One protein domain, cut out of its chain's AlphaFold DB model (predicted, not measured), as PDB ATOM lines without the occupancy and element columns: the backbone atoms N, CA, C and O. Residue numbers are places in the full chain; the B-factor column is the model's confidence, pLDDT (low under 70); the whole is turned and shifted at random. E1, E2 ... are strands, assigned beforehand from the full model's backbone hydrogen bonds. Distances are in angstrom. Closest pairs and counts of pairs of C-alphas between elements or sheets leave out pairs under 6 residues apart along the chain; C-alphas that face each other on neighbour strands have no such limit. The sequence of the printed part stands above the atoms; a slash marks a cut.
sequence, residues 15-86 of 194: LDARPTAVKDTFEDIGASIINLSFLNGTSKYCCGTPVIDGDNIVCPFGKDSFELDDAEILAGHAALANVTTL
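AT A GLANCE: This is residues 15 to 86 of the 194 residues of an uncharacterized protein of Penicillium steckii (UniProt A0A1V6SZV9). This model has little regular structure: a two-strand hairpin, E1 and E2, has a smaller hairpin, E3 and E4, at one side, and a long tail runs away on the other, with residues 77 to 82 standing free. The printed part has 72 residues and no named helix; the four strands, E1 to E4 along the chain, form two antiparallel pairs, class all strand, with 19 residues. It is loose, radius of gyration of the C-alphas 15.5 A, spanning 50 by 33 by 18 A.

HOW THE PARTS SIT: E1, residues 33 to 39, and E2, residues 42 to 47, are an antiparallel hairpin at 150 degrees, with N 36 and O 44 2.8 A apart. Residues 44 to 45 of E2 also pair antiparallel with residues 66 to 67. E3, residues 51 to 53, and E4, residues 56 to 58, are an antiparallel hairpin at 133 degrees, with N 58 and O 51 2.8 A apart. The closest C-alphas of E1 and E4, Leu 36 and Ile 57, are 7.2 A apart. E1 and E3 are apart.

IN THESE COORDINATES: E1, 17.4 A long, begins at C-alpha 33 (-26.733, -44.548, 38.467); E2 is 16.8 A long. E4 ends at C-alpha 58 (-35.088, -52.247, 45.417).

THE WHOLE: The farthest C-alphas, Gly 54 and Thr 84, are 50.3 A apart. The three links are tight, and the printed part has no cut. Residues 15 to 29 have pLDDT under 70.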
ATOM      1  N   LEU A  15     -25.219 -38.946  21.896       45.19
ATOM      2  CA  LEU A  15     -25.401 -40.125  21.066       45.19
ATOM      3  C   LEU A  15     -26.043 -41.200  21.942       45.19
ATOM      4  O   LEU A  15     -25.644 -41.436  23.081       45.19
ATOM      5  N   ASP A  16     -27.111 -41.744  21.384       45.66
ATOM      6  CA  ASP A  16     -28.181 -42.517  21.990       45.66
ATOM      7  C   ASP A  16     -27.694 -43.878  22.516       45.66
ATOM      8  O   ASP A  16     -27.987 -44.929  21.955       45.66
ATOM      9  N   ALA A  17     -26.928 -43.876  23.605       44.88
ATOM     10  CA  ALA A  17     -26.720 -45.056  24.435       44.88
ATOM     11  C   ALA A  17     -27.827 -45.094  25.496       44.88
ATOM     12  O   ALA A  17     -27.581 -44.898  26.684       44.88
ATOM     13  N   ARG A  18     -29.083 -45.256  25.061       44.62
ATOM     14  CA  ARG A  18     -30.212 -45.511  25.962       44.62
ATOM     15  C   ARG A  18     -30.263 -47.009  26.276       44.62
ATOM     16  O   ARG A  18     -30.792 -47.760  25.456       44.62
ATOM     17  N   PRO A  19     -29.808 -47.477  27.454       48.59
ATOM     18  CA  PRO A  19     -30.282 -48.756  27.951       48.59
ATOM     19  C   PRO A  19     -31.802 -48.644  28.105       48.59
ATOM     20  O   PRO A  19     -32.321 -47.770  28.805       48.59
ATOM     21  N   THR A  20     -32.530 -49.523  27.422       51.34
ATOM     22  CA  THR A  20     -34.000 -49.575  27.333       51.34
ATOM     23  C   THR A  20     -34.718 -49.703  28.683       51.34
ATOM     24  O   THR A  20     -35.943 -49.645  28.719       51.34
ATOM     25  N   ALA A  21     -33.978 -49.845  29.785       51.94
ATOM     26  CA  ALA A  21     -34.488 -49.910  31.150       51.94
ATOM     27  C   ALA A  21     -34.767 -48.529  31.786       51.94
ATOM     28  O   ALA A  21     -35.530 -48.443  32.745       51.94
ATOM     29  N   VAL A  22     -34.210 -47.430  31.255       55.06
ATOM     30  CA  VAL A  22     -34.467 -46.059  31.750       55.06
ATOM     31  C   VAL A  22     -35.607 -45.437  30.944       55.06
ATOM     32  O   VAL A  22     -35.404 -44.447  30.241       55.06
ATOM     33  N   LYS A  23     -36.794 -46.060  30.929       55.94
ATOM     34  CA  LYS A  23     -37.873 -45.587  30.043       55.94
ATOM     35  C   LYS A  23     -39.195 -45.189  30.672       55.94
ATOM     36  O   LYS A  23     -39.946 -44.508  29.993       55.94
ATOM     37  N   ASP A  24     -39.462 -45.428  31.953       54.84
ATOM     38  CA  ASP A  24     -40.743 -44.947  32.493       54.84
ATOM     39  C   ASP A  24     -40.581 -44.350  33.876       54.84
ATOM     40  O   ASP A  24     -40.523 -45.082  34.852       54.84
ATOM     41  N   THR A  25     -40.472 -43.022  33.918       54.22
ATOM     42  CA  THR A  25     -40.795 -42.041  34.989       54.22
ATOM     43  C   THR A  25     -39.858 -40.840  34.967       54.22
ATOM     44  O   THR A  25     -40.106 -39.865  35.667       54.22
ATOM     45  N   PHE A  26     -38.819 -40.869  34.129       54.81
ATOM     46  CA  PHE A  26     -37.831 -39.805  34.076       54.81
ATOM     47  C   PHE A  26     -37.517 -39.337  32.659       54.81
ATOM     48  O   PHE A  26     -36.367 -39.238  32.235       54.81
ATOM     49  N   GLU A  27     -38.574 -39.032  31.916       58.34
ATOM     50  CA  GLU A  27     -38.464 -38.060  30.838       58.34
ATOM     51  C   GLU A  27     -38.170 -36.696  31.488       58.34
ATOM     52  O   GLU A  27     -39.063 -36.057  32.029       58.34
ATOM     53  N   ASP A  28     -36.877 -36.339  31.542       55.56
ATOM     54  CA  ASP A  28     -36.316 -34.970  31.485       55.56
ATOM     55  C   ASP A  28     -35.383 -34.483  32.611       55.56
ATOM     56  O   ASP A  28     -34.817 -33.401  32.459       55.56
ATOM     57  N   ILE A  29     -35.103 -35.233  33.689       68.50
ATOM     58  CA  ILE A  29     -34.263 -34.683  34.787       68.50
ATOM     59  C   ILE A  29     -33.000 -35.500  35.130       68.50
ATOM     60  O   ILE A  29     -32.603 -35.487  36.275       68.50
ATOM     61  N   GLY A  30     -32.357 -36.240  34.211       74.88
ATOM     62  CA  GLY A  30     -31.048 -36.939  34.403       74.88
ATOM     63  C   GLY A  30     -30.710 -37.542  35.796       74.88
ATOM     64  O   GLY A  30     -30.306 -36.835  36.713       74.88
ATOM     65  N   ALA A  31     -30.876 -38.857  35.986       82.00
ATOM     66  CA  ALA A  31     -30.802 -39.486  37.312       82.00
ATOM     67  C   ALA A  31     -29.451 -40.176  37.533       82.00
ATOM     68  O   ALA A  31     -28.824 -40.656  36.588       82.00
ATOM     69  N   SER A  32     -28.991 -40.229  38.787       88.31
ATOM     70  CA  SER A  32     -27.747 -40.922  39.130       88.31
ATOM     71  C   SER A  32     -27.888 -42.430  38.937       88.31
ATOM     72  O   SER A  32     -28.947 -43.001  39.176       88.31
ATOM     73  N   ILE A  33     -26.807 -43.088  38.523       90.62
ATOM     74  CA  ILE A  33     -26.733 -44.548  38.467       90.62
ATOM     75  C   ILE A  33     -26.009 -45.022  39.725       90.62
ATOM     76  O   ILE A  33     -24.876 -44.611  39.976       90.62
ATOM     77  N   ILE A  34     -26.667 -45.852  40.533       92.06
ATOM     78  CA  ILE A  34     -26.144 -46.332  41.820       92.06
ATOM     79  C   ILE A  34     -26.091 -47.858  41.797       92.06
ATOM     80  O   ILE A  34     -27.024 -48.508  41.332       92.06
ATOM     81  N   ASN A  35     -24.990 -48.438  42.282       92.19
ATOM     82  CA  ASN A  35     -24.865 -49.888  42.407       92.19
ATOM     83  C   ASN A  35     -25.848 -50.408  43.466       92.19
ATOM     84  O   ASN A  35     -25.838 -49.939  44.603       92.19
ATOM     85  N   LEU A  36     -26.696 -51.354  43.071       91.44
ATOM     86  CA  LEU A  36     -27.684 -51.984  43.939       91.44
ATOM     87  C   LEU A  36     -27.089 -53.201  44.644       91.44
ATOM     88  O   LEU A  36     -27.219 -53.357  45.855       91.44
ATOM     89  N   SER A  37     -26.468 -54.084  43.867       89.88
ATOM     90  CA  SER A  37     -25.924 -55.334  44.374       89.88
ATOM     91  C   SER A  37     -24.845 -55.886  43.448       89.88
ATOM     92  O   SER A  37     -24.767 -55.552  42.262       89.88
ATOM     93  N   PHE A  38     -23.989 -56.733  44.011       88.75
ATOM     94  CA  PHE A  38     -22.966 -57.469  43.282       88.75
ATOM     95  C   PHE A  38     -23.138 -58.957  43.573       88.75
ATOM     96  O   PHE A  38     -22.877 -59.411  44.688       88.75
ATOM     97  N   LEU A  39     -23.625 -59.710  42.586       86.06
ATOM     98  CA  LEU A  39     -23.854 -61.149  42.700       86.06
ATOM     99  C   LEU A  39     -23.176 -61.864  41.533       86.06
ATOM    100  O   LEU A  39     -23.304 -61.446  40.388       86.06
ATOM    101  N   ASN A  40     -22.479 -62.966  41.821       84.19
ATOM    102  CA  ASN A  40     -21.845 -63.826  40.810       84.19
ATOM    103  C   ASN A  40     -20.944 -63.072  39.813       84.19
ATOM    104  O   ASN A  40     -20.946 -63.369  38.623       84.19
ATOM    105  N   GLY A  41     -20.196 -62.071  40.282       83.81
ATOM    106  CA  GLY A  41     -19.325 -61.277  39.410       83.81
ATOM    107  C   GLY A  41     -20.052 -60.212  38.586       83.81
ATOM    108  O   GLY A  41     -19.405 -59.517  37.815       83.81
ATOM    109  N   THR A  42     -21.368 -60.070  38.755       85.38
ATOM    110  CA  THR A  42     -22.200 -59.147  37.983       85.38
ATOM    111  C   THR A  42     -22.738 -58.035  38.878       85.38
ATOM    112  O   THR A  42     -23.295 -58.295  39.950       85.38
ATOM    113  N   SER A  43     -22.555 -56.783  38.454       89.00
ATOM    114  CA  SER A  43     -23.045 -55.597  39.156       89.00
ATOM    115  C   SER A  43     -24.402 -55.155  38.608       89.00
ATOM    116  O   SER A  43     -24.546 -54.804  37.439       89.00
ATOM    117  N   LYS A  44     -25.409 -55.129  39.485       91.88
ATOM    118  CA  LYS A  44     -26.726 -54.552  39.202       91.88
ATOM    119  C   LYS A  44     -26.752 -53.091  39.625       91.88
ATOM    120  O   LYS A  44     -26.234 -52.737  40.685       91.88
ATOM    121  N   TYR A  45     -27.395 -52.249  38.829       92.06
ATOM    122  CA  TYR A  45     -27.519 -50.816  39.062       92.06
ATOM    123  C   TYR A  45     -28.980 -50.367  39.028       92.06
ATOM    124  O   TYR A  45     -29.812 -50.944  38.327       92.06
ATOM    125  N   CYS A  46     -29.277 -49.315  39.786       91.31
ATOM    126  CA  CYS A  46     -30.558 -48.620  39.783       91.31
ATOM    127  C   CYS A  46     -30.403 -47.197  39.257       91.31
ATOM    128  O   CYS A  46     -29.373 -46.546  39.447       91.31
ATOM    129  N   CYS A  47     -31.478 -46.703  38.652       89.88
ATOM    130  CA  CYS A  47     -31.650 -45.291  38.360       89.88
ATOM    131  C   CYS A  47     -32.191 -44.594  39.618       89.88
ATOM    132  O   CYS A  47     -33.250 -44.961  40.127       89.88
ATOM    133  N   GLY A  48     -31.454 -43.616  40.133       87.69
ATOM    134  CA  GLY A  48     -31.742 -42.943  41.393       87.69
ATOM    135  C   GLY A  48     -31.310 -43.737  42.626       87.69
ATOM    136  O   GLY A  48     -30.637 -44.765  42.553       87.69
ATOM    137  N   THR A  49     -31.672 -43.213  43.795       88.88
ATOM    138  CA  THR A  49     -31.314 -43.802  45.087       88.88
ATOM    139  C   THR A  49     -32.177 -45.027  45.387       88.88
ATOM    140  O   THR A  49     -33.404 -44.899  45.347       88.88
ATOM    141  N   PRO A  50     -31.579 -46.188  45.709       90.88
ATOM    142  CA  PRO A  50     -32.336 -47.380  46.062       90.88
ATOM    143  C   PRO A  50     -33.159 -47.165  47.338       90.88
ATOM    144  O   PRO A  50     -32.764 -46.412  48.231       90.88
ATOM    145  N   VAL A  51     -34.304 -47.841  47.415       90.62
ATOM    146  CA  VAL A  51     -35.247 -47.774  48.535       90.62
ATOM    147  C   VAL A  51     -35.373 -49.164  49.148       90.62
ATOM    148  O   VAL A  51     -35.224 -50.172  48.463       90.62
ATOM    149  N   ILE A  52     -35.611 -49.227  50.453       89.81
ATOM    150  CA  ILE A  52     -35.845 -50.489  51.151       89.81
ATOM    151  C   ILE A  52     -37.326 -50.841  51.003       89.81
ATOM    152  O   ILE A  52     -38.182 -50.057  51.417       89.81
ATOM    153  N   ASP A  53     -37.613 -52.007  50.429       87.50
ATOM    154  CA  ASP A  53     -38.952 -52.592  50.372       87.50
ATOM    155  C   ASP A  53     -38.956 -53.922  51.137       87.50
ATOM    156  O   ASP A  53     -38.429 -54.949  50.695       87.50
ATOM    157  N   GLY A  54     -39.484 -53.872  52.361       88.06
ATOM    158  CA  GLY A  54     -39.365 -54.961  53.327       88.06
ATOM    159  C   GLY A  54     -37.912 -55.188  53.756       88.06
ATOM    160  O   GLY A  54     -37.292 -54.295  54.327       88.06
ATOM    161  N   ASP A  55     -37.391 -56.389  53.497       88.81
ATOM    162  CA  ASP A  55     -36.000 -56.784  53.792       88.81
ATOM    163  C   ASP A  55     -35.072 -56.638  52.568       88.81
ATOM    164  O   ASP A  55     -33.870 -56.879  52.643       88.81
ATOM    165  N   ASN A  56     -35.626 -56.243  51.414       87.62
ATOM    166  CA  ASN A  56     -34.892 -56.140  50.159       87.62
ATOM    167  C   ASN A  56     -34.588 -54.683  49.815       87.62
ATOM    168  O   ASN A  56     -35.379 -53.775  50.067       87.62
ATOM    169  N   ILE A  57     -33.446 -54.467  49.171       89.62
ATOM    170  CA  ILE A  57     -33.098 -53.181  48.574       89.62
ATOM    171  C   ILE A  57     -33.579 -53.225  47.122       89.62
ATOM    172  O   ILE A  57     -33.169 -54.104  46.362       89.62
ATOM    173  N   VAL A  58     -34.453 -52.297  46.739       90.75
ATOM    174  CA  VAL A  58     -35.088 -52.247  45.417       90.75
ATOM    175  C   VAL A  58     -34.851 -50.902  44.738       90.75
ATOM    176  O   VAL A  58     -34.567 -49.891  45.390       90.75
ATOM    177  N   CYS A  59     -34.963 -50.865  43.410       90.88
ATOM    178  CA  CYS A  59     -34.913 -49.594  42.700       90.88
ATOM    179  C   CYS A  59     -36.193 -48.783  42.966       90.88
ATOM    180  O   CYS A  59     -37.276 -49.350  43.148       90.88
ATOM    181  N   PRO A  60     -36.093 -47.445  42.985       86.19
ATOM    182  CA  PRO A  60     -37.249 -46.596  43.220       86.19
ATOM    183  C   PRO A  60     -38.306 -46.773  42.116       86.19
ATOM    184  O   PRO A  60     -38.006 -47.185  40.994       86.19
ATOM    185  N   PHE A  61     -39.558 -46.445  42.442       81.12
ATOM    186  CA  PHE A  61     -40.703 -46.473  41.516       81.12
ATOM    187  C   PHE A  61     -41.034 -47.851  40.919       81.12
ATOM    188  O   PHE A  61     -41.650 -47.928  39.855       81.12
ATOM    189  N   GLY A  62     -40.635 -48.938  41.592       77.38
ATOM    190  CA  GLY A  62     -40.890 -50.303  41.124       77.38
ATOM    191  C   GLY A  62     -40.185 -50.619  39.805       77.38
ATOM    192  O   GLY A  62     -40.712 -51.376  38.995       77.38
ATOM    193  N   LYS A  63     -39.039 -49.976  39.550       81.81
ATOM    194  CA  LYS A  63     -38.217 -50.226  38.363       81.81
ATOM    195  C   LYS A  63     -37.317 -51.437  38.575       81.81
ATOM    196  O   LYS A  63     -36.894 -51.716  39.694       81.81
ATOM    197  N   ASP A  64     -36.988 -52.116  37.486       86.69
ATOM    198  CA  ASP A  64     -36.032 -53.217  37.521       86.69
ATOM    199  C   ASP A  64     -34.592 -52.696  37.548       86.69
ATOM    200  O   ASP A  64     -34.258 -51.662  36.960       86.69
ATOM    201  N   SER A  65     -33.715 -53.438  38.223       89.00
ATOM    202  CA  SER A  65     -32.273 -53.195  38.165       89.00
ATOM    203  C   SER A  65     -31.712 -53.577  36.794       89.00
ATOM    204  O   SER A  65     -32.100 -54.607  36.239       89.00
ATOM    205  N   PHE A  66     -30.739 -52.822  36.295       88.06
ATOM    206  CA  PHE A  66     -30.073 -53.087  35.018       88.06
ATOM    207  C   PHE A  66     -28.580 -53.383  35.200       88.06
ATOM    208  O   PHE A  66     -27.998 -53.102  36.246       88.06
ATOM    209  N   GLU A  67     -27.966 -53.971  34.180       91.12
ATOM    210  CA  GLU A  67     -26.517 -54.179  34.098       91.12
ATOM    211  C   GLU A  67     -25.919 -53.137  33.158       91.12
ATOM    212  O   GLU A  67     -26.591 -52.658  32.242       91.12
ATOM    213  N   LEU A  68     -24.677 -52.752  33.429       86.50
ATOM    214  CA  LEU A  68     -23.902 -51.910  32.532       86.50
ATOM    215  C   LEU A  68     -22.934 -52.806  31.773       86.50
ATOM    216  O   LEU A  68     -22.185 -53.556  32.399       86.50
ATOM    217  N   ASP A  69     -22.950 -52.697  30.450       84.94
ATOM    218  CA  ASP A  69     -21.905 -53.276  29.617       84.94
ATOM    219  C   ASP A  69     -20.569 -52.566  29.875       84.94
ATOM    220  O   ASP A  69     -20.519 -51.427  30.363       84.94
ATOM    221  N   ASP A  70     -19.475 -53.239  29.521       82.12
ATOM    222  CA  ASP A  70     -18.141 -52.660  29.601       82.12
ATOM    223  C   ASP A  70     -18.074 -51.362  28.780       82.12
ATOM    224  O   ASP A  70     -18.435 -51.311  27.602       82.12
ATOM    225  N   ALA A  71     -17.605 -50.287  29.414       79.94
ATOM    226  CA  ALA A  71     -17.507 -48.988  28.766       79.94
ATOM    227  C   ALA A  71     -16.332 -48.956  27.773       79.94
ATOM    228  O   ALA A  71     -15.187 -49.236  28.134       79.94
ATOM    229  N   GLU A  72     -16.598 -48.528  26.540       84.44
ATOM    230  CA  GLU A  72     -15.553 -48.193  25.574       84.44
ATOM    231  C   GLU A  72     -15.060 -46.758  25.811       84.44
ATOM    232  O   GLU A  72     -15.846 -45.816  25.934       84.44
ATOM    233  N   ILE A  73     -13.742 -46.573  25.880       83.19
ATOM    234  CA  ILE A  73     -13.144 -45.248  26.059       83.19
ATOM    235  C   ILE A  73     -13.007 -44.575  24.691       83.19
ATOM    236  O   ILE A  73     -12.288 -45.061  23.820       83.19
ATOM    237  N   LEU A  74     -13.635 -43.410  24.518       84.50
ATOM    238  CA  LEU A  74     -13.508 -42.630  23.287       84.50
ATOM    239  C   LEU A  74     -12.239 -41.764  23.301       84.50
ATOM    240  O   LEU A  74     -12.070 -40.877  24.143       84.50
ATOM    241  N   ALA A  75     -11.372 -41.989  22.311       87.69
ATOM    242  CA  ALA A  75     -10.241 -41.116  22.004       87.69
ATOM    243  C   ALA A  75     -10.720 -39.726  21.534       87.69
ATOM    244  O   ALA A  75     -11.805 -39.571  20.969       87.69
ATOM    245  N   GLY A  76      -9.900 -38.698  21.742       82.62
ATOM    246  CA  GLY A  76     -10.168 -37.349  21.239       82.62
ATOM    247  C   GLY A  76     -11.244 -36.562  21.995       82.62
ATOM    248  O   GLY A  76     -11.598 -35.472  21.553       82.62
ATOM    249  N   HIS A  77     -11.748 -37.054  23.134       86.25
ATOM    250  CA  HIS A  77     -12.763 -36.366  23.945       86.25
ATOM    251  C   HIS A  77     -12.342 -36.196  25.409       86.25
ATOM    252  O   HIS A  77     -11.598 -37.005  25.964       86.25
ATOM    253  N   ALA A  78     -12.852 -35.140  26.052       88.62
ATOM    254  CA  ALA A  78     -12.589 -34.805  27.454       88.62
ATOM    255  C   ALA A  78     -11.082 -34.850  27.796       88.62
ATOM    256  O   ALA A  78     -10.271 -34.221  27.117       88.62
ATOM    257  N   ALA A  79     -10.693 -35.597  28.833       81.25
ATOM    258  CA  ALA A  79      -9.296 -35.751  29.239       81.25
ATOM    259  C   ALA A  79      -8.413 -36.443  28.176       81.25
ATOM    260  O   ALA A  79      -7.192 -36.327  28.238       81.25
ATOM    261  N   LEU A  80      -9.012 -37.121  27.187       84.06
ATOM    262  CA  LEU A  80      -8.328 -37.767  26.064       84.06
ATOM    263  C   LEU A  80      -8.360 -36.932  24.772       84.06
ATOM    264  O   LEU A  80      -8.114 -37.477  23.699       84.06
ATOM    265  N   ALA A  81      -8.613 -35.617  24.837       82.44
ATOM    266  CA  ALA A  81      -8.718 -34.747  23.654       82.44
ATOM    267  C   ALA A  81      -7.526 -34.832  22.677       82.44
ATOM    268  O   ALA A  81      -7.703 -34.625  21.481       82.44
ATOM    269  N   ASN A  82      -6.326 -35.160  23.170       84.44
ATOM    270  CA  ASN A  82      -5.109 -35.261  22.359       84.44
ATOM    271  C   ASN A  82      -4.598 -36.703  22.170       84.44
ATOM    272  O   ASN A  82      -3.459 -36.913  21.763       84.44
ATOM    273  N   VAL A  83      -5.417 -37.704  22.506       83.50
ATOM    274  CA  VAL A  83      -5.106 -39.121  22.289       83.50
ATOM    275  C   VAL A  83      -5.918 -39.602  21.097       83.50
ATOM    276  O   VAL A  83      -7.144 -39.597  21.143       83.50
ATOM    277  N   THR A  84      -5.237 -40.012  20.030       77.06
ATOM    278  CA  THR A  84      -5.849 -40.479  18.774       77.06
ATOM    279  C   THR A  84      -5.912 -41.998  18.647       77.06
ATOM    280  O   THR A  84      -6.664 -42.502  17.820       77.06
ATOM    281  N   THR A  85      -5.160 -42.744  19.460       77.00
ATOM    282  CA  THR A  85      -5.116 -44.211  19.397       77.00
ATOM    283  C   THR A  85      -5.144 -44.819  20.792       77.00
ATOM    284  O   THR A  85      -4.266 -44.533  21.607       77.00
ATOM    285  N   LEU A  86      -6.115 -45.698  21.048       74.69
ATOM    286  CA  LEU A  86      -6.142 -46.553  22.232       74.69
ATOM    287  C   LEU A  86      -5.648 -47.943  21.838       74.69
ATOM    288  O   LEU A  86      -6.423 -48.825  21.483       74.69
TER     289      LEU A  86